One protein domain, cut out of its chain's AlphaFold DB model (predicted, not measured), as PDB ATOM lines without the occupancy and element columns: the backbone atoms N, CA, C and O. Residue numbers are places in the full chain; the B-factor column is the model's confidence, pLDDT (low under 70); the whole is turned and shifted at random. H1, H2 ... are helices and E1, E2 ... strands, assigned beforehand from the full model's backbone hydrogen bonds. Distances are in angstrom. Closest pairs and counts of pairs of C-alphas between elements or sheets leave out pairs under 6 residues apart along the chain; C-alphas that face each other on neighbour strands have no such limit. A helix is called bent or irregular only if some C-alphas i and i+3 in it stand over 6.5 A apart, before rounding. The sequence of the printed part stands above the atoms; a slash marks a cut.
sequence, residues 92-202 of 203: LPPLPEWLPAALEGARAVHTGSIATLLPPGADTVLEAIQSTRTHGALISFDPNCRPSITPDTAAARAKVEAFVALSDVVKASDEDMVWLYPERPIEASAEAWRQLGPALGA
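This is residues 92 to 202 of the 203 residues of an uncharacterized protein of Propioniciclava sp. MC1595 (UniProt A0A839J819). A short parallel sheet of four strands has three helices, H3, H4 and H6, over one face, while its other face is bare of named helices. H4 sits in the middle of the helix layer, H2 and H5 pack on it beyond the ends of the strands, and the small H1 packs on H3 at one far end. The printed part has 111 residues with six named helices and four named strands, in the order H1 E1 H2 H3 E2 H4 E3 H5 H6 E4; the sheet's order is E1 E2 E3 E4, and the class is mixed, helices and strands. The whole is compact, with a radius of gyration of the C-alphas of 13.8 A, and spans 42 by 28 by 16 A.

H1 is residues 99 to 102, with C-alpha 99 at (-34.263, -36.211, 26.059). E1 is residues 108 to 112, 13.7 A long, and H2 is residues 114 to 117. H3, residues 121 to 135, is 22.0 A long and irregular, but only just: C-alphas 131 and 134 are 6.9 A apart. E2 is residues 138 to 142, 13.5 A, and H4 is residues 153 to 166, 19.8 A, with C-alpha 153 at (-41.054, -8.357, 32.983). E3 is residues 169 to 171, H5 residues 174 to 180, H6 residues 186 to 194, 12.3 A, and E4 residues 200 to 202, with C-alpha 202 at (-20.663, -13.652, 31.873).

E1 and E2 are parallel at 18 degrees, with N 109 and O 138 2.8 A apart, within hydrogen-bond range. E2 and E3 are parallel, with N 141 and O 169 at 2.9 A; E3 and E4 are parallel, with N 202 and O 170 at 3.0 A. Two layers, helices on one face of a sheet, are made by H3, H4 and H6, at heights over the sheet of 9.9, 11.1 and 9.1 A. E1, H2 H3, E2; E2, H4, E3; and E3, H5 H6, E4 are strand-helix-strand units, parallel neighbour strands with helices between, each with a right-handed crossover. The hub is H4. With residues 162 to 166 alone it touches H3, the same way at a shallow tilt of 17 degrees; the closest C-alphas, of Gln 130 and Leu 166, are 7.0 A apart. H4 touches H5 at a steep tilt of 66 degrees, closest at the C-alphas of Arg 157 and Leu 180, 5.8 A, with its residues 153 to 157 alone. Every O i to N i+4 pair is within hydrogen-bond range in H4, H5 and H6, and 8 of 11 in H3; H1 and H2 are too short for such a pair.

The two C-alphas farthest apart, of Ala 101 and Glu 183, are 42.2 A apart. The printed part has no cut and no long link. The mean pLDDT of the printed part is 90.9; residues 198 to 202 are under 70.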
ATOM      1  N   LEU A  92     -43.915 -28.290  22.524       93.50
ATOM      2  CA  LEU A  92     -43.004 -29.410  22.317       93.50
ATOM      3  C   LEU A  92     -43.677 -30.701  22.786       93.50
ATOM      4  O   LEU A  92     -44.477 -30.663  23.723       93.50
ATOM      5  N   PRO A  93     -43.347 -31.858  22.186       92.62
ATOM      6  CA  PRO A  93     -43.724 -33.130  22.785       92.62
ATOM      7  C   PRO A  93     -43.045 -33.279  24.161       92.62
ATOM      8  O   PRO A  93     -42.038 -32.609  24.405       92.62
ATOM      9  N   PRO A  94     -43.524 -34.181  25.037       89.75
ATOM     10  CA  PRO A  94     -42.905 -34.446  26.336       89.75
ATOM     11  C   PRO A  94     -41.420 -34.825  26.204       89.75
ATOM     12  O   PRO A  94     -41.065 -35.969  25.927       89.75
ATOM     13  N   LEU A  95     -40.532 -33.842  26.362       87.38
ATOM     14  CA  LEU A  95     -39.082 -34.018  26.279       87.38
ATOM     15  C   LEU A  95     -38.484 -34.801  27.458       87.38
ATOM     16  O   LEU A  95     -37.583 -35.602  27.200       87.38
ATOM     17  N   PRO A  96     -38.932 -34.627  28.722       81.44
ATOM     18  CA  PRO A  96     -38.304 -35.286  29.873       81.44
ATOM     19  C   PRO A  96     -38.248 -36.817  29.776       81.44
ATOM     20  O   PRO A  96     -37.392 -37.440  30.396       81.44
ATOM     21  N   GLU A  97     -39.136 -37.426  28.986       85.94
ATOM     22  CA  GLU A  97     -39.227 -38.880  28.835       85.94
ATOM     23  C   GLU A  97     -38.089 -39.483  27.995       85.94
ATOM     24  O   GLU A  97     -37.695 -40.625  28.227       85.94
ATOM     25  N   TRP A  98     -37.548 -38.743  27.022       85.19
ATOM     26  CA  TRP A  98     -36.576 -39.281  26.057       85.19
ATOM     27  C   TRP A  98     -35.335 -38.410  25.864       85.19
ATOM     28  O   TRP A  98     -34.295 -38.921  25.440       85.19
ATOM     29  N   LEU A  99     -35.401 -37.116  26.188       84.25
ATOM     30  CA  LEU A  99     -34.263 -36.211  26.059       84.25
ATOM     31  C   LEU A  99     -33.048 -36.676  26.880       84.25
ATOM     32  O   LEU A  99     -31.956 -36.662  26.317       84.25
ATOM     33  N   PRO A 100     -33.187 -37.147  28.138       83.12
ATOM     34  CA  PRO A 100     -32.062 -37.696  28.895       83.12
ATOM     35  C   PRO A 100     -31.262 -38.765  28.141       83.12
ATOM     36  O   PRO A 100     -30.037 -38.688  28.068       83.12
ATOM     37  N   ALA A 101     -31.953 -39.713  27.502       83.50
ATOM     38  CA  ALA A 101     -31.317 -40.753  26.696       83.50
ATOM     39  C   ALA A 101     -30.689 -40.181  25.412       83.50
ATOM     40  O   ALA A 101     -29.590 -40.568  25.029       83.50
ATOM     41  N   ALA A 102     -31.347 -39.214  24.765       81.62
ATOM     42  CA  ALA A 102     -30.800 -38.534  23.589       81.62
ATOM     43  C   ALA A 102     -29.560 -37.668  23.895       81.62
ATOM     44  O   ALA A 102     -28.833 -37.291  22.974       81.62
ATOM     45  N   LEU A 103     -29.322 -37.353  25.171       79.88
ATOM     46  CA  LEU A 103     -28.158 -36.621  25.663       79.88
ATOM     47  C   LEU A 103     -27.034 -37.531  26.162       79.88
ATOM     48  O   LEU A 103     -26.034 -37.024  26.673       79.88
ATOM     49  N   GLU A 104     -27.147 -38.851  26.016       80.38
ATOM     50  CA  GLU A 104     -26.060 -39.756  26.376       80.38
ATOM     51  C   GLU A 104     -24.776 -39.388  25.605       80.38
ATOM     52  O   GLU A 104     -24.748 -39.312  24.376       80.38
ATOM     53  N   GLY A 105     -23.703 -39.088  26.346       80.88
ATOM     54  CA  GLY A 105     -22.432 -38.617  25.784       80.88
ATOM     55  C   GLY A 105     -22.390 -37.132  25.388       80.88
ATOM     56  O   GLY A 105     -21.335 -36.651  24.966       80.88
ATOM     57  N   ALA A 106     -23.484 -36.381  25.548       88.88
ATOM     58  CA  ALA A 106     -23.488 -34.938  25.337       88.88
ATOM     59  C   ALA A 106     -22.627 -34.238  26.398       88.88
ATOM     60  O   ALA A 106     -22.764 -34.464  27.596       88.88
ATOM     61  N   ARG A 107     -21.740 -33.344  25.950       92.06
ATOM     62  CA  ARG A 107     -20.875 -32.561  26.852       92.06
ATOM     63  C   ARG A 107     -21.559 -31.313  27.395       92.06
ATOM     64  O   ARG A 107     -21.183 -30.829  28.458       92.06
ATOM     65  N   ALA A 108     -22.521 -30.779  26.647       93.81
ATOM     66  CA  ALA A 108     -23.243 -29.578  27.016       93.81
ATOM     67  C   ALA A 108     -24.658 -29.551  26.426       93.81
ATOM     68  O   ALA A 108     -24.907 -30.061  25.330       93.81
ATOM     69  N   VAL A 109     -25.559 -28.885  27.140       95.06
ATOM     70  CA  VAL A 109     -26.895 -28.490  26.702       95.06
ATOM     71  C   VAL A 109     -26.959 -26.971  26.747       95.06
ATOM     72  O   VAL A 109     -26.497 -26.358  27.702       95.06
ATOM     73  N   HIS A 110     -27.527 -26.360  25.711       96.94
ATOM     74  CA  HIS A 110     -27.771 -24.924  25.679       96.94
ATOM     75  C   HIS A 110     -29.219 -24.639  25.278       96.94
ATOM     76  O   HIS A 110     -29.758 -25.332  24.403       96.94
ATOM     77  N   THR A 111     -29.814 -23.651  25.945       97.62
ATOM     78  CA  THR A 111     -31.174 -23.138  25.738       97.62
ATOM     79  C   THR A 111     -31.217 -21.634  26.018       97.62
ATOM     80  O   THR A 111     -30.269 -21.081  26.578       97.62
ATOM     81  N   GLY A 112     -32.298 -20.958  25.638       97.25
ATOM     82  CA  GLY A 112     -32.406 -19.515  25.803       97.25
ATOM     83  C   GLY A 112     -33.601 -18.885  25.105       97.25
ATOM     84  O   GLY A 112     -34.441 -19.585  24.543       97.25
ATOM     85  N   SER A 113     -33.639 -17.554  25.105       96.81
ATOM     86  CA  SER A 113     -34.566 -16.741  24.310       96.81
ATOM     87  C   SER A 113     -36.047 -17.143  24.457       96.81
ATOM     88  O   SER A 113     -36.503 -17.535  25.539       96.81
ATOM     89  N   ILE A 114     -36.818 -17.034  23.367       95.50
ATOM     90  CA  ILE A 114     -38.257 -17.333  23.296       95.50
ATOM     91  C   ILE A 114     -38.553 -18.722  23.867       95.50
ATOM     92  O   ILE A 114     -39.537 -18.875  24.599       95.50
ATOM     93  N   ALA A 115     -37.684 -19.704  23.603       96.12
ATOM     94  CA  ALA A 115     -37.874 -21.072  24.058       96.12
ATOM     95  C   ALA A 115     -38.017 -21.232  25.573       96.12
ATOM     96  O   ALA A 115     -38.600 -22.219  26.009       96.12
ATOM     97  N   THR A 116     -37.512 -20.283  26.361       97.38
ATOM     98  CA  THR A 116     -37.541 -20.319  27.835       97.38
ATOM     99  C   THR A 116     -38.574 -19.385  28.458       97.38
ATOM    100  O   THR A 116     -38.808 -19.428  29.665       97.38
ATOM    101  N   LEU A 117     -39.238 -18.564  27.641       96.62
ATOM    102  CA  LEU A 117     -40.158 -17.533  28.114       96.62
ATOM    103  C   LEU A 117     -41.604 -17.779  27.667       96.62
ATOM    104  O   LEU A 117     -42.527 -17.568  28.459       96.62
ATOM    105  N   LEU A 118     -41.823 -18.279  26.447       95.44
ATOM    106  CA  LEU A 118     -43.158 -18.433  25.863       95.44
ATOM    107  C   LEU A 118     -43.813 -19.777  26.267       95.44
ATOM    108  O   LEU A 118     -43.300 -20.832  25.906       95.44
ATOM    109  N   PRO A 119     -44.920 -19.803  27.032       93.81
ATOM    110  CA  PRO A 119     -45.644 -21.048  27.305       93.81
ATOM    111  C   PRO A 119     -46.473 -21.511  26.082       93.81
ATOM    112  O   PRO A 119     -46.847 -20.673  25.260       93.81
ATOM    113  N   PRO A 120     -46.808 -22.813  25.969       94.88
ATOM    114  CA  PRO A 120     -46.469 -23.892  26.905       94.88
ATOM    115  C   PRO A 120     -45.048 -24.449  26.724       94.88
ATOM    116  O   PRO A 120     -44.518 -25.063  27.645       94.88
ATOM    117  N   GLY A 121     -44.395 -24.224  25.576       95.81
ATOM    118  CA  GLY A 121     -43.102 -24.849  25.288       95.81
ATOM    119  C   GLY A 121     -41.997 -24.494  26.288       95.81
ATOM    120  O   GLY A 121     -41.169 -25.348  26.595       95.81
ATOM    121  N   ALA A 122     -42.007 -23.285  26.861       96.81
ATOM    122  CA  ALA A 122     -41.079 -22.900  27.930       96.81
ATOM    123  C   ALA A 122     -41.137 -23.815  29.156       96.81
ATOM    124  O   ALA A 122     -40.099 -24.111  29.748       96.81
ATOM    125  N   ASP A 123     -42.328 -24.295  29.507       96.25
ATOM    126  CA  ASP A 123     -42.515 -25.152  30.671       96.25
ATOM    127  C   ASP A 123     -41.944 -26.549  30.374       96.25
ATOM    128  O   ASP A 123     -41.189 -27.100  31.174       96.25
ATOM    129  N   THR A 124     -42.158 -27.062  29.154       95.88
ATOM    130  CA  THR A 124     -41.531 -28.309  28.684       95.88
ATOM    131  C   THR A 124     -40.004 -28.215  28.646       95.88
ATOM    132  O   THR A 124     -39.320 -29.169  29.014       95.88
ATOM    133  N   VAL A 125     -39.441 -27.079  28.218       96.25
ATOM    134  CA  VAL A 125     -37.985 -26.861  28.233       96.25
ATOM    135  C   VAL A 125     -37.457 -26.837  29.666       96.25
ATOM    136  O   VAL A 125     -36.407 -27.420  29.927       96.25
ATOM    137  N   LEU A 126     -38.171 -26.211  30.603       95.94
ATOM    138  CA  LEU A 126     -37.761 -26.169  32.006       95.94
ATOM    139  C   LEU A 126     -37.701 -27.576  32.614       95.94
ATOM    140  O   LEU A 126     -36.673 -27.952  33.180       95.94
ATOM    141  N   GLU A 127     -38.757 -28.372  32.440       94.38
ATOM    142  CA  GLU A 127     -38.799 -29.771  32.885       94.38
ATOM    143  C   GLU A 127     -37.687 -30.604  32.234       94.38
ATOM    144  O   GLU A 127     -37.027 -31.417  32.888       94.38
ATOM    145  N   ALA A 128     -37.433 -30.366  30.946       92.12
ATOM    146  CA  ALA A 128     -36.364 -31.023  30.218       92.12
ATOM    147  C   ALA A 128     -35.006 -30.726  30.871       92.12
ATOM    148  O   ALA A 128     -34.326 -31.663  31.276       92.12
ATOM    149  N   ILE A 129     -34.643 -29.455  31.072       93.06
ATOM    150  CA  ILE A 129     -33.372 -29.061  31.706       93.06
ATOM    151  C   ILE A 129     -33.252 -29.591  33.147       93.06
ATOM    152  O   ILE A 129     -32.172 -30.009  33.571       93.06
ATOM    153  N   GLN A 130     -34.350 -29.648  33.904       91.56
ATOM    154  CA  GLN A 130     -34.352 -30.274  35.230       91.56
ATOM    155  C   GLN A 130     -33.972 -31.759  35.157       91.56
ATOM    156  O   GLN A 130     -33.137 -32.215  35.942       91.56
ATOM    157  N   SER A 131     -34.516 -32.499  34.185       86.19
ATOM    158  CA  SER A 131     -34.208 -33.923  33.987       86.19
ATOM    159  C   SER A 131     -32.760 -34.186  33.539       86.19
ATOM    160  O   SER A 131     -32.207 -35.252  33.811       86.19
ATOM    161  N   THR A 132     -32.094 -33.212  32.902       82.50
ATOM    162  CA  THR A 132     -30.715 -33.383  32.408       82.50
ATOM    163  C   THR A 132     -29.647 -33.209  33.484       82.50
ATOM    164  O   THR A 132     -28.530 -33.687  33.305       82.50
ATOM    165  N   ARG A 133     -29.968 -32.578  34.622       79.81
ATOM    166  CA  ARG A 133     -29.014 -32.280  35.714       79.81
ATOM    167  C   ARG A 133     -28.236 -33.503  36.207       79.81
ATOM    168  O   ARG A 133     -27.074 -33.383  36.582       79.81
ATOM    169  N   THR A 134     -28.844 -34.687  36.196       72.81
ATOM    170  CA  THR A 134     -28.208 -35.923  36.682       72.81
ATOM    171  C   THR A 134     -27.218 -36.543  35.693       72.81
ATOM    172  O   THR A 134     -26.553 -37.514  36.043       72.81
ATOM    173  N   HIS A 135     -27.109 -36.011  34.471       77.50
ATOM    174  CA  HIS A 135     -26.338 -36.616  33.378       77.50
ATOM    175  C   HIS A 135     -24.921 -36.040  33.233       77.50
ATOM    176  O   HIS A 135     -24.156 -36.500  32.390       77.50
ATOM    177  N   GLY A 136     -24.549 -35.046  34.050       81.50
ATOM    178  CA  GLY A 136     -23.194 -34.475  34.081       81.50
ATOM    179  C   GLY A 136     -22.822 -33.594  32.880       81.50
ATOM    180  O   GLY A 136     -21.674 -33.161  32.787       81.50
ATOM    181  N   ALA A 137     -23.762 -33.322  31.971       89.25
ATOM    182  CA  ALA A 137     -23.579 -32.353  30.895       89.25
ATOM    183  C   ALA A 137     -23.617 -30.921  31.448       89.25
ATOM    184  O   ALA A 137     -24.452 -30.611  32.295       89.25
ATOM    185  N   LEU A 138     -22.755 -30.045  30.923       92.50
ATOM    186  CA  LEU A 138     -22.767 -28.620  31.254       92.50
ATOM    187  C   LEU A 138     -24.045 -27.961  30.722       92.50
ATOM    188  O   LEU A 138     -24.369 -28.105  29.545       92.50
ATOM    189  N   ILE A 139     -24.741 -27.190  31.549       94.12
ATOM    190  CA  ILE A 139     -25.940 -26.447  31.159       94.12
ATOM    191  C   ILE A 139     -25.567 -24.982  30.932       94.12
ATOM    192  O   ILE A 139     -25.127 -24.280  31.842       94.12
ATOM    193  N   SER A 140     -25.750 -24.514  29.702       96.00
ATOM    194  CA  SER A 140     -25.569 -23.120  29.305       96.00
ATOM    195  C   SER A 140     -26.918 -22.468  29.014       96.00
ATOM    196  O   SER A 140     -27.770 -23.061  28.352       96.00
ATOM    197  N   PHE A 141     -27.097 -21.232  29.466       97.56
ATOM    198  CA  PHE A 141     -28.334 -20.484  29.285       97.56
ATOM    199  C   PHE A 141     -28.069 -19.043  28.847       97.56
ATOM    200  O   PHE A 141     -27.161 -18.388  29.363       97.56
ATOM    201  N   ASP A 142     -28.866 -18.569  27.891       97.44
ATOM    202  CA  ASP A 142     -28.872 -17.186  27.408       97.44
ATOM    203  C   ASP A 142     -30.313 -16.638  27.393       97.44
ATOM    204  O   ASP A 142     -31.097 -17.034  26.525       97.44
ATOM    205  N   PRO A 143     -30.712 -15.770  28.347       96.69
ATOM    206  CA  PRO A 143     -32.075 -15.250  28.422       96.69
ATOM    207  C   PRO A 143     -32.527 -14.582  27.125       96.69
ATOM    208  O   PRO A 143     -33.680 -14.771  26.741       96.69
ATOM    209  N   ASN A 144     -31.632 -13.830  26.469       96.25
ATOM    210  CA  ASN A 144     -31.828 -13.142  25.192       96.25
ATOM    211  C   ASN A 144     -33.269 -12.635  25.015       96.25
ATOM    212  O   ASN A 144     -33.999 -13.053  24.102       96.25
ATOM    213  N   CYS A 145     -33.702 -11.806  25.961       95.12
ATOM    214  CA  CYS A 145     -35.089 -11.443  26.160       95.12
ATOM    215  C   CYS A 145     -35.627 -10.633  24.978       95.12
ATOM    216  O   CYS A 145     -34.921  -9.894  24.285       95.12
ATOM    217  N   ARG A 146     -36.924 -10.792  24.717       92.56
ATOM    218  CA  ARG A 146     -37.635 -10.092  23.643       92.56
ATOM    219  C   ARG A 146     -38.880  -9.436  24.233       92.56
ATOM    220  O   ARG A 146     -39.951 -10.039  24.187       92.56
ATOM    221  N   PRO A 147     -38.772  -8.209  24.780       92.56
ATOM    222  CA  PRO A 147     -39.901  -7.529  25.420       92.56
ATOM    223  C   PRO A 147     -41.120  -7.343  24.501       92.56
ATOM    224  O   PRO A 147     -42.243  -7.271  24.981       92.56
ATOM    225  N   SER A 148     -40.921  -7.310  23.179       89.75
ATOM    226  CA  SER A 148     -42.005  -7.274  22.189       89.75
ATOM    227  C   SER A 148     -42.838  -8.562  22.126       89.75
ATOM    228  O   SER A 148     -43.975  -8.520  21.668       89.75
ATOM    229  N   ILE A 149     -42.284  -9.694  22.571       90.50
ATOM    230  CA  ILE A 149     -42.926 -11.017  22.560       90.50
ATOM    231  C   ILE A 149     -43.410 -11.375  23.967       90.50
ATOM    232  O   ILE A 149     -44.527 -11.855  24.143       90.50
ATOM    233  N   THR A 150     -42.583 -11.120  24.981       91.69
ATOM    234  CA  THR A 150     -42.893 -11.398  26.389       91.69
ATOM    235  C   THR A 150     -42.780 -10.114  27.215       91.69
ATOM    236  O   THR A 150     -41.763  -9.908  27.878       91.69
ATOM    237  N   PRO A 151     -43.788  -9.223  27.162       93.75
ATOM    238  CA  PRO A 151     -43.699  -7.883  27.750       93.75
ATOM    239  C   PRO A 151     -43.813  -7.862  29.278       93.75
ATOM    240  O   PRO A 151     -43.411  -6.883  29.903       93.75
ATOM    241  N   ASP A 152     -44.360  -8.914  29.894       96.00
ATOM    242  CA  ASP A 152     -44.456  -9.017  31.350       96.00
ATOM    243  C   ASP A 152     -43.081  -9.330  31.956       96.00
ATOM    244  O   ASP A 152     -42.668 -10.486  32.075       96.00
ATOM    245  N   THR A 153     -42.372  -8.274  32.350       96.81
ATOM    246  CA  THR A 153     -41.054  -8.357  32.983       96.81
ATOM    247  C   THR A 153     -41.063  -9.191  34.264       96.81
ATOM    248  O   THR A 153     -40.081  -9.874  34.543       96.81
ATOM    249  N   ALA A 154     -42.137  -9.164  35.061       96.50
ATOM    250  CA  ALA A 154     -42.183  -9.917  36.315       96.50
ATOM    251  C   ALA A 154     -42.287 -11.423  36.043       96.50
ATOM    252  O   ALA A 154     -41.545 -12.211  36.634       96.50
ATOM    253  N   ALA A 155     -43.152 -11.812  35.102       95.94
ATOM    254  CA  ALA A 155     -43.260 -13.194  34.652       95.94
ATOM    255  C   ALA A 155     -41.968 -13.676  33.971       95.94
ATOM    256  O   ALA A 155     -41.494 -14.776  34.257       95.94
ATOM    257  N   ALA A 156     -41.366 -12.844  33.114       97.12
ATOM    258  CA  ALA A 156     -40.106 -13.163  32.452       97.12
ATOM    259  C   ALA A 156     -38.971 -13.358  33.461       97.12
ATOM    260  O   ALA A 156     -38.280 -14.370  33.407       97.12
ATOM    261  N   ARG A 157     -38.835 -12.455  34.440       97.25
ATOM    262  CA  ARG A 157     -37.848 -12.566  35.522       97.25
ATOM    263  C   ARG A 157     -37.986 -13.879  36.285       97.25
ATOM    264  O   ARG A 157     -36.985 -14.559  36.471       97.25
ATOM    265  N   ALA A 158     -39.202 -14.267  36.672       96.44
ATOM    266  CA  ALA A 158     -39.425 -15.522  37.390       96.44
ATOM    267  C   ALA A 158     -38.982 -16.751  36.573       96.44
ATOM    268  O   ALA A 158     -38.352 -17.660  37.114       96.44
ATOM    269  N   LYS A 159     -39.264 -16.769  35.262       96.81
ATOM    270  CA  LYS A 159     -38.811 -17.845  34.367       96.81
ATOM    271  C   LYS A 159     -37.294 -17.847  34.193       96.81
ATOM    272  O   LYS A 159     -36.670 -18.894  34.339       96.81
ATOM    273  N   VAL A 160     -36.697 -16.685  33.934       97.56
ATOM    274  CA  VAL A 160     -35.242 -16.533  33.792       97.56
ATOM    275  C   VAL A 160     -34.529 -17.016  35.048       97.56
ATOM    276  O   VAL A 160     -33.621 -17.831  34.943       97.56
ATOM    277  N   GLU A 161     -34.966 -16.596  36.236       97.06
ATOM    278  CA  GLU A 161     -34.363 -17.018  37.506       97.06
ATOM    279  C   GLU A 161     -34.443 -18.540  37.714       97.06
ATOM    280  O   GLU A 161     -33.488 -19.138  38.215       97.06
ATOM    281  N   ALA A 162     -35.524 -19.191  37.265       96.69
ATOM    282  CA  ALA A 162     -35.637 -20.649  37.301       96.69
ATOM    283  C   ALA A 162     -34.587 -21.340  36.410       96.69
ATOM    284  O   ALA A 162     -33.976 -22.320  36.835       96.69
ATOM    285  N   PHE A 163     -34.324 -20.819  35.207       97.00
ATOM    286  CA  PHE A 163     -33.264 -21.339  34.334       97.00
ATOM    287  C   PHE A 163     -31.859 -20.996  34.840       97.00
ATOM    288  O   PHE A 163     -30.974 -21.853  34.791       97.00
ATOM    289  N   VAL A 164     -31.646 -19.793  35.381       96.50
ATOM    290  CA  VAL A 164     -30.376 -19.377  36.002       96.50
ATOM    291  C   VAL A 164     -29.996 -20.340  37.120       96.50
ATOM    292  O   VAL A 164     -28.882 -20.856  37.123       96.50
ATOM    293  N   ALA A 165     -30.931 -20.657  38.021       94.81
ATOM    294  CA  ALA A 165     -30.692 -21.601  39.111       94.81
ATOM    295  C   ALA A 165     -30.306 -23.005  38.610       94.81
ATOM    296  O   ALA A 165     -29.629 -23.754  39.319       94.81
ATOM    297  N   LEU A 166     -30.732 -23.369  37.394       94.00
ATOM    298  CA  LEU A 166     -30.469 -24.659  36.754       94.00
ATOM    299  C   LEU A 166     -29.185 -24.722  35.924       94.00
ATOM    300  O   LEU A 166     -28.752 -25.822  35.581       94.00
ATOM    301  N   SER A 167     -28.584 -23.577  35.616       94.75
ATOM    302  CA  SER A 167     -27.490 -23.471  34.653       94.75
ATOM    303  C   SER A 167     -26.128 -23.468  35.328       94.75
ATOM    304  O   SER A 167     -25.994 -23.005  36.452       94.75
ATOM    305  N   ASP A 168     -25.105 -23.946  34.624       93.38
ATOM    306  CA  ASP A 168     -23.703 -23.833  35.035       93.38
ATOM    307  C   ASP A 168     -23.067 -22.552  34.488       93.38
ATOM    308  O   ASP A 168     -22.239 -21.929  35.155       93.38
ATOM    309  N   VAL A 169     -23.473 -22.162  33.273       94.69
ATOM    310  CA  VAL A 169     -23.013 -20.961  32.573       94.69
ATOM    311  C   VAL A 169     -24.214 -20.130  32.148       94.69
ATOM    312  O   VAL A 169     -25.049 -20.604  31.378       94.69
ATOM    313  N   VAL A 170     -24.268 -18.875  32.587       96.31
ATOM    314  CA  VAL A 170     -25.266 -17.904  32.116       96.31
ATOM    315  C   VAL A 170     -24.562 -16.778  31.370       96.31
ATOM    316  O   VAL A 170     -23.612 -16.191  31.893       96.31
ATOM    317  N   LYS A 171     -25.031 -16.487  30.155       95.31
ATOM    318  CA  LYS A 171     -24.632 -15.314  29.371       95.31
ATOM    319  C   LYS A 171     -25.854 -14.422  29.206       95.31
ATOM    320  O   LYS A 171     -26.848 -14.894  28.683       95.31
ATOM    321  N   ALA A 172     -25.795 -13.172  29.642       95.25
ATOM    322  CA  ALA A 172     -26.883 -12.210  29.454       95.25
ATOM    323  C   ALA A 172     -26.308 -10.863  29.043       95.25
ATOM    324  O   ALA A 172     -25.212 -10.522  29.478       95.25
ATOM    325  N   SER A 173     -27.020 -10.122  28.197       95.75
ATOM    326  CA  SER A 173     -26.572  -8.786  27.806       95.75
ATOM    327  C   SER A 173     -26.931  -7.737  28.859       95.75
ATOM    328  O   SER A 173     -27.813  -7.949  29.696       95.75
ATOM    329  N   ASP A 174     -26.297  -6.569  28.788       96.31
ATOM    330  CA  ASP A 174     -26.662  -5.422  29.623       96.31
ATOM    331  C   ASP A 174     -28.143  -5.049  29.444       96.31
ATOM    332  O   ASP A 174     -28.823  -4.722  30.416       96.31
ATOM    333  N   GLU A 175     -28.680  -5.155  28.225       96.31
ATOM    334  CA  GLU A 175     -30.096  -4.908  27.938       96.31
ATOM    335  C   GLU A 175     -31.019  -5.912  28.633       96.31
ATOM    336  O   GLU A 175     -32.041  -5.497  29.185       96.31
ATOM    337  N   ASP A 176     -30.665  -7.203  28.651       96.62
ATOM    338  CA  ASP A 176     -31.415  -8.213  29.408       96.62
ATOM    339  C   ASP A 176     -31.434  -7.850  30.893       96.62
ATOM    340  O   ASP A 176     -32.488  -7.847  31.531       96.62
ATOM    341  N   MET A 177     -30.271  -7.497  31.442       97.00
ATOM    342  CA  MET A 177     -30.111  -7.191  32.862       97.00
ATOM    343  C   MET A 177     -30.874  -5.927  33.265       97.00
ATOM    344  O   MET A 177     -31.566  -5.929  34.287       97.00
ATOM    345  N   VAL A 178     -30.809  -4.873  32.449       97.00
ATOM    346  CA  VAL A 178     -31.551  -3.623  32.659       97.00
ATOM    347  C   VAL A 178     -33.051  -3.847  32.514       97.00
ATOM    348  O   VAL A 178     -33.826  -3.326  33.315       97.00
ATOM    349  N   TRP A 179     -33.489  -4.631  31.530       97.12
ATOM    350  CA  TRP A 179     -34.911  -4.902  31.352       97.12
ATOM    351  C   TRP A 179     -35.476  -5.750  32.493       97.12
ATOM    352  O   TRP A 179     -36.534  -5.429  33.034       97.12
ATOM    353  N   LEU A 180     -34.765  -6.805  32.893       97.12
ATOM    354  CA  LEU A 180     -35.193  -7.692  33.969       97.12
ATOM    355  C   LEU A 180     -35.098  -7.028  35.338       97.12
ATOM    356  O   LEU A 180     -35.931  -7.330  36.188       97.12
ATOM    357  N   TYR A 181     -34.142  -6.131  35.582       96.81
ATOM    358  CA  TYR A 181     -33.910  -5.504  36.886       96.81
ATOM    359  C   TYR A 181     -33.649  -3.992  36.763       96.81
ATOM    360  O   TYR A 181     -32.576  -3.527  37.143       96.81
ATOM    361  N   PRO A 182     -34.632  -3.188  36.316       96.06
ATOM    362  CA  PRO A 182     -34.413  -1.773  35.989       96.06
ATOM    363  C   PRO A 182     -33.968  -0.914  37.181       96.06
ATOM    364  O   PRO A 182     -33.332   0.118  37.004       96.06
ATOM    365  N   GLU A 183     -34.273  -1.357  38.400       96.19
ATOM    366  CA  GLU A 183     -33.953  -0.659  39.652       96.19
ATOM    367  C   GLU A 183     -32.646  -1.151  40.303       96.19
ATOM    368  O   GLU A 183     -32.340  -0.790  41.442       96.19
ATOM    369  N   ARG A 184     -31.886  -2.036  39.640       95.75
ATOM    370  CA  ARG A 184     -30.669  -2.645  40.195       95.75
ATOM    371  C   ARG A 184     -29.497  -2.502  39.216       95.75
ATOM    372  O   ARG A 184     -29.658  -2.831  38.045       95.75
ATOM    373  N   PRO A 185     -28.302  -2.086  39.681       96.94
ATOM    374  CA  PRO A 185     -27.095  -2.121  38.857       96.94
ATOM    375  C   PRO A 185     -26.827  -3.522  38.299       96.94
ATOM    376  O   PRO A 185     -27.052  -4.517  38.997       96.94
ATOM    377  N   ILE A 186     -26.311  -3.597  37.072       95.38
ATOM    378  CA  ILE A 186     -26.059  -4.857  36.354       95.38
ATOM    379  C   ILE A 186     -25.181  -5.793  37.187       95.38
ATOM    380  O   ILE A 186     -25.508  -6.966  37.346       95.38
ATOM    381  N   GLU A 187     -24.129  -5.271  37.814       94.62
ATOM    382  CA  GLU A 187     -23.187  -6.048  38.621       94.62
ATOM    383  C   GLU A 187     -23.863  -6.666  39.850       94.62
ATOM    384  O   GLU A 187     -23.593  -7.810  40.215       94.62
ATOM    385  N   ALA A 188     -24.786  -5.933  40.479       95.25
ATOM    386  CA  ALA A 188     -25.553  -6.436  41.615       95.25
ATOM    387  C   ALA A 188     -26.599  -7.479  41.182       95.25
ATOM    388  O   ALA A 188     -26.886  -8.415  41.929       95.25
ATOM    389  N   SER A 189     -27.167  -7.339  39.983       94.88
ATOM    390  CA  SER A 189     -28.049  -8.344  39.377       94.88
ATOM    391  C   SER A 189     -27.283  -9.625  39.028       94.88
ATOM    392  O   SER A 189     -27.737 -10.715  39.373       94.88
ATOM    393  N   ALA A 190     -26.091  -9.504  38.439       92.06
ATOM    394  CA  ALA A 190     -25.222 -10.629  38.102       92.06
ATOM    395  C   ALA A 190     -24.746 -11.383  39.353       92.06
ATOM    396  O   ALA A 190     -24.769 -12.614  39.394       92.06
ATOM    397  N   GLU A 191     -24.379 -10.657  40.415       92.19
ATOM    398  CA  GLU A 191     -24.020 -11.265  41.699       92.19
ATOM    399  C   GLU A 191     -25.206 -12.000  42.334       92.19
ATOM    400  O   GLU A 191     -25.042 -13.107  42.848       92.19
ATOM    401  N   ALA A 192     -26.414 -11.431  42.261       92.62
ATOM    402  CA  ALA A 192     -27.615 -12.112  42.734       92.62
ATOM    403  C   ALA A 192     -27.864 -13.415  41.960       92.62
ATOM    404  O   ALA A 192     -28.177 -14.432  42.572       92.62
ATOM    405  N   TRP A 193     -27.665 -13.421  40.638       94.19
ATOM    406  CA  TRP A 193     -27.752 -14.640  39.833       94.19
ATOM    407  C   TRP A 193     -26.719 -15.684  40.220       94.19
ATOM    408  O   TRP A 193     -27.079 -16.848  40.362       94.19
ATOM    409  N   ARG A 194     -25.469 -15.287  40.474       89.38
ATOM    410  CA  ARG A 194     -24.419 -16.201  40.946       89.38
ATOM    411  C   ARG A 194     -24.812 -16.930  42.235       89.38
ATOM    412  O   ARG A 194     -24.452 -18.088  42.420       89.38
ATOM    413  N   GLN A 195     -25.587 -16.286  43.105       89.62
ATOM    414  CA  GLN A 195     -26.076 -16.890  44.349       89.62
ATOM    415  C   GLN A 195     -27.235 -17.883  44.146       89.62
ATOM    416  O   GLN A 195     -27.529 -18.649  45.061       89.62
ATOM    417  N   LEU A 196     -27.875 -17.909  42.969       85.38
ATOM    418  CA  LEU A 196     -28.982 -18.822  42.663       85.38
ATOM    419  C   LEU A 196     -28.523 -20.203  42.174       85.38
ATOM    420  O   LEU A 196     -29.275 -21.165  42.317       85.38
ATOM    421  N   GLY A 197     -27.325 -20.328  41.596       70.12
ATOM    422  CA  GLY A 197     -26.872 -21.618  41.064       70.12
ATOM    423  C   GLY A 197     -25.628 -21.653  40.166       70.12
ATOM    424  O   GLY A 197     -24.835 -22.579  40.352       70.12
ATOM    425  N   PRO A 198     -25.414 -20.731  39.207       64.62
ATOM    426  CA  PRO A 198     -24.395 -20.925  38.187       64.62
ATOM    427  C   PRO A 198     -22.979 -20.814  38.737       64.62
ATOM    428  O   PRO A 198     -22.640 -19.905  39.495       64.62
ATOM    429  N   ALA A 199     -22.131 -21.741  38.290       58.84
ATOM    430  CA  ALA A 199     -20.709 -21.751  38.601       58.84
ATOM    431  C   ALA A 199     -19.949 -20.624  37.875       58.84
ATOM    432  O   ALA A 199     -18.894 -20.197  38.351       58.84
ATOM    433  N   LEU A 200     -20.476 -20.127  36.745       56.62
ATOM    434  CA  LEU A 200     -19.900 -19.036  35.959       56.62
ATOM    435  C   LEU A 200     -20.993 -18.117  35.376       56.62
ATOM    436  O   LEU A 200     -21.930 -18.582  34.730       56.62
ATOM    437  N   GLY A 201     -20.848 -16.804  35.562       51.59
ATOM    438  CA  GLY A 201     -21.663 -15.784  34.894       51.59
ATOM    439  C   GLY A 201     -20.792 -14.918  33.985       51.59
ATOM    440  O   GLY A 201     -19.699 -14.525  34.394       51.59
ATOM    441  N   ALA A 202     -21.257 -14.641  32.768       47.38
ATOM    442  CA  ALA A 202     -20.663 -13.652  31.873       47.38
ATOM    443  C   ALA A 202     -21.740 -12.631  31.488       47.38
ATOM    444  O   ALA A 202     -22.712 -12.982  30.817       47.38
TER     445      ALA A 202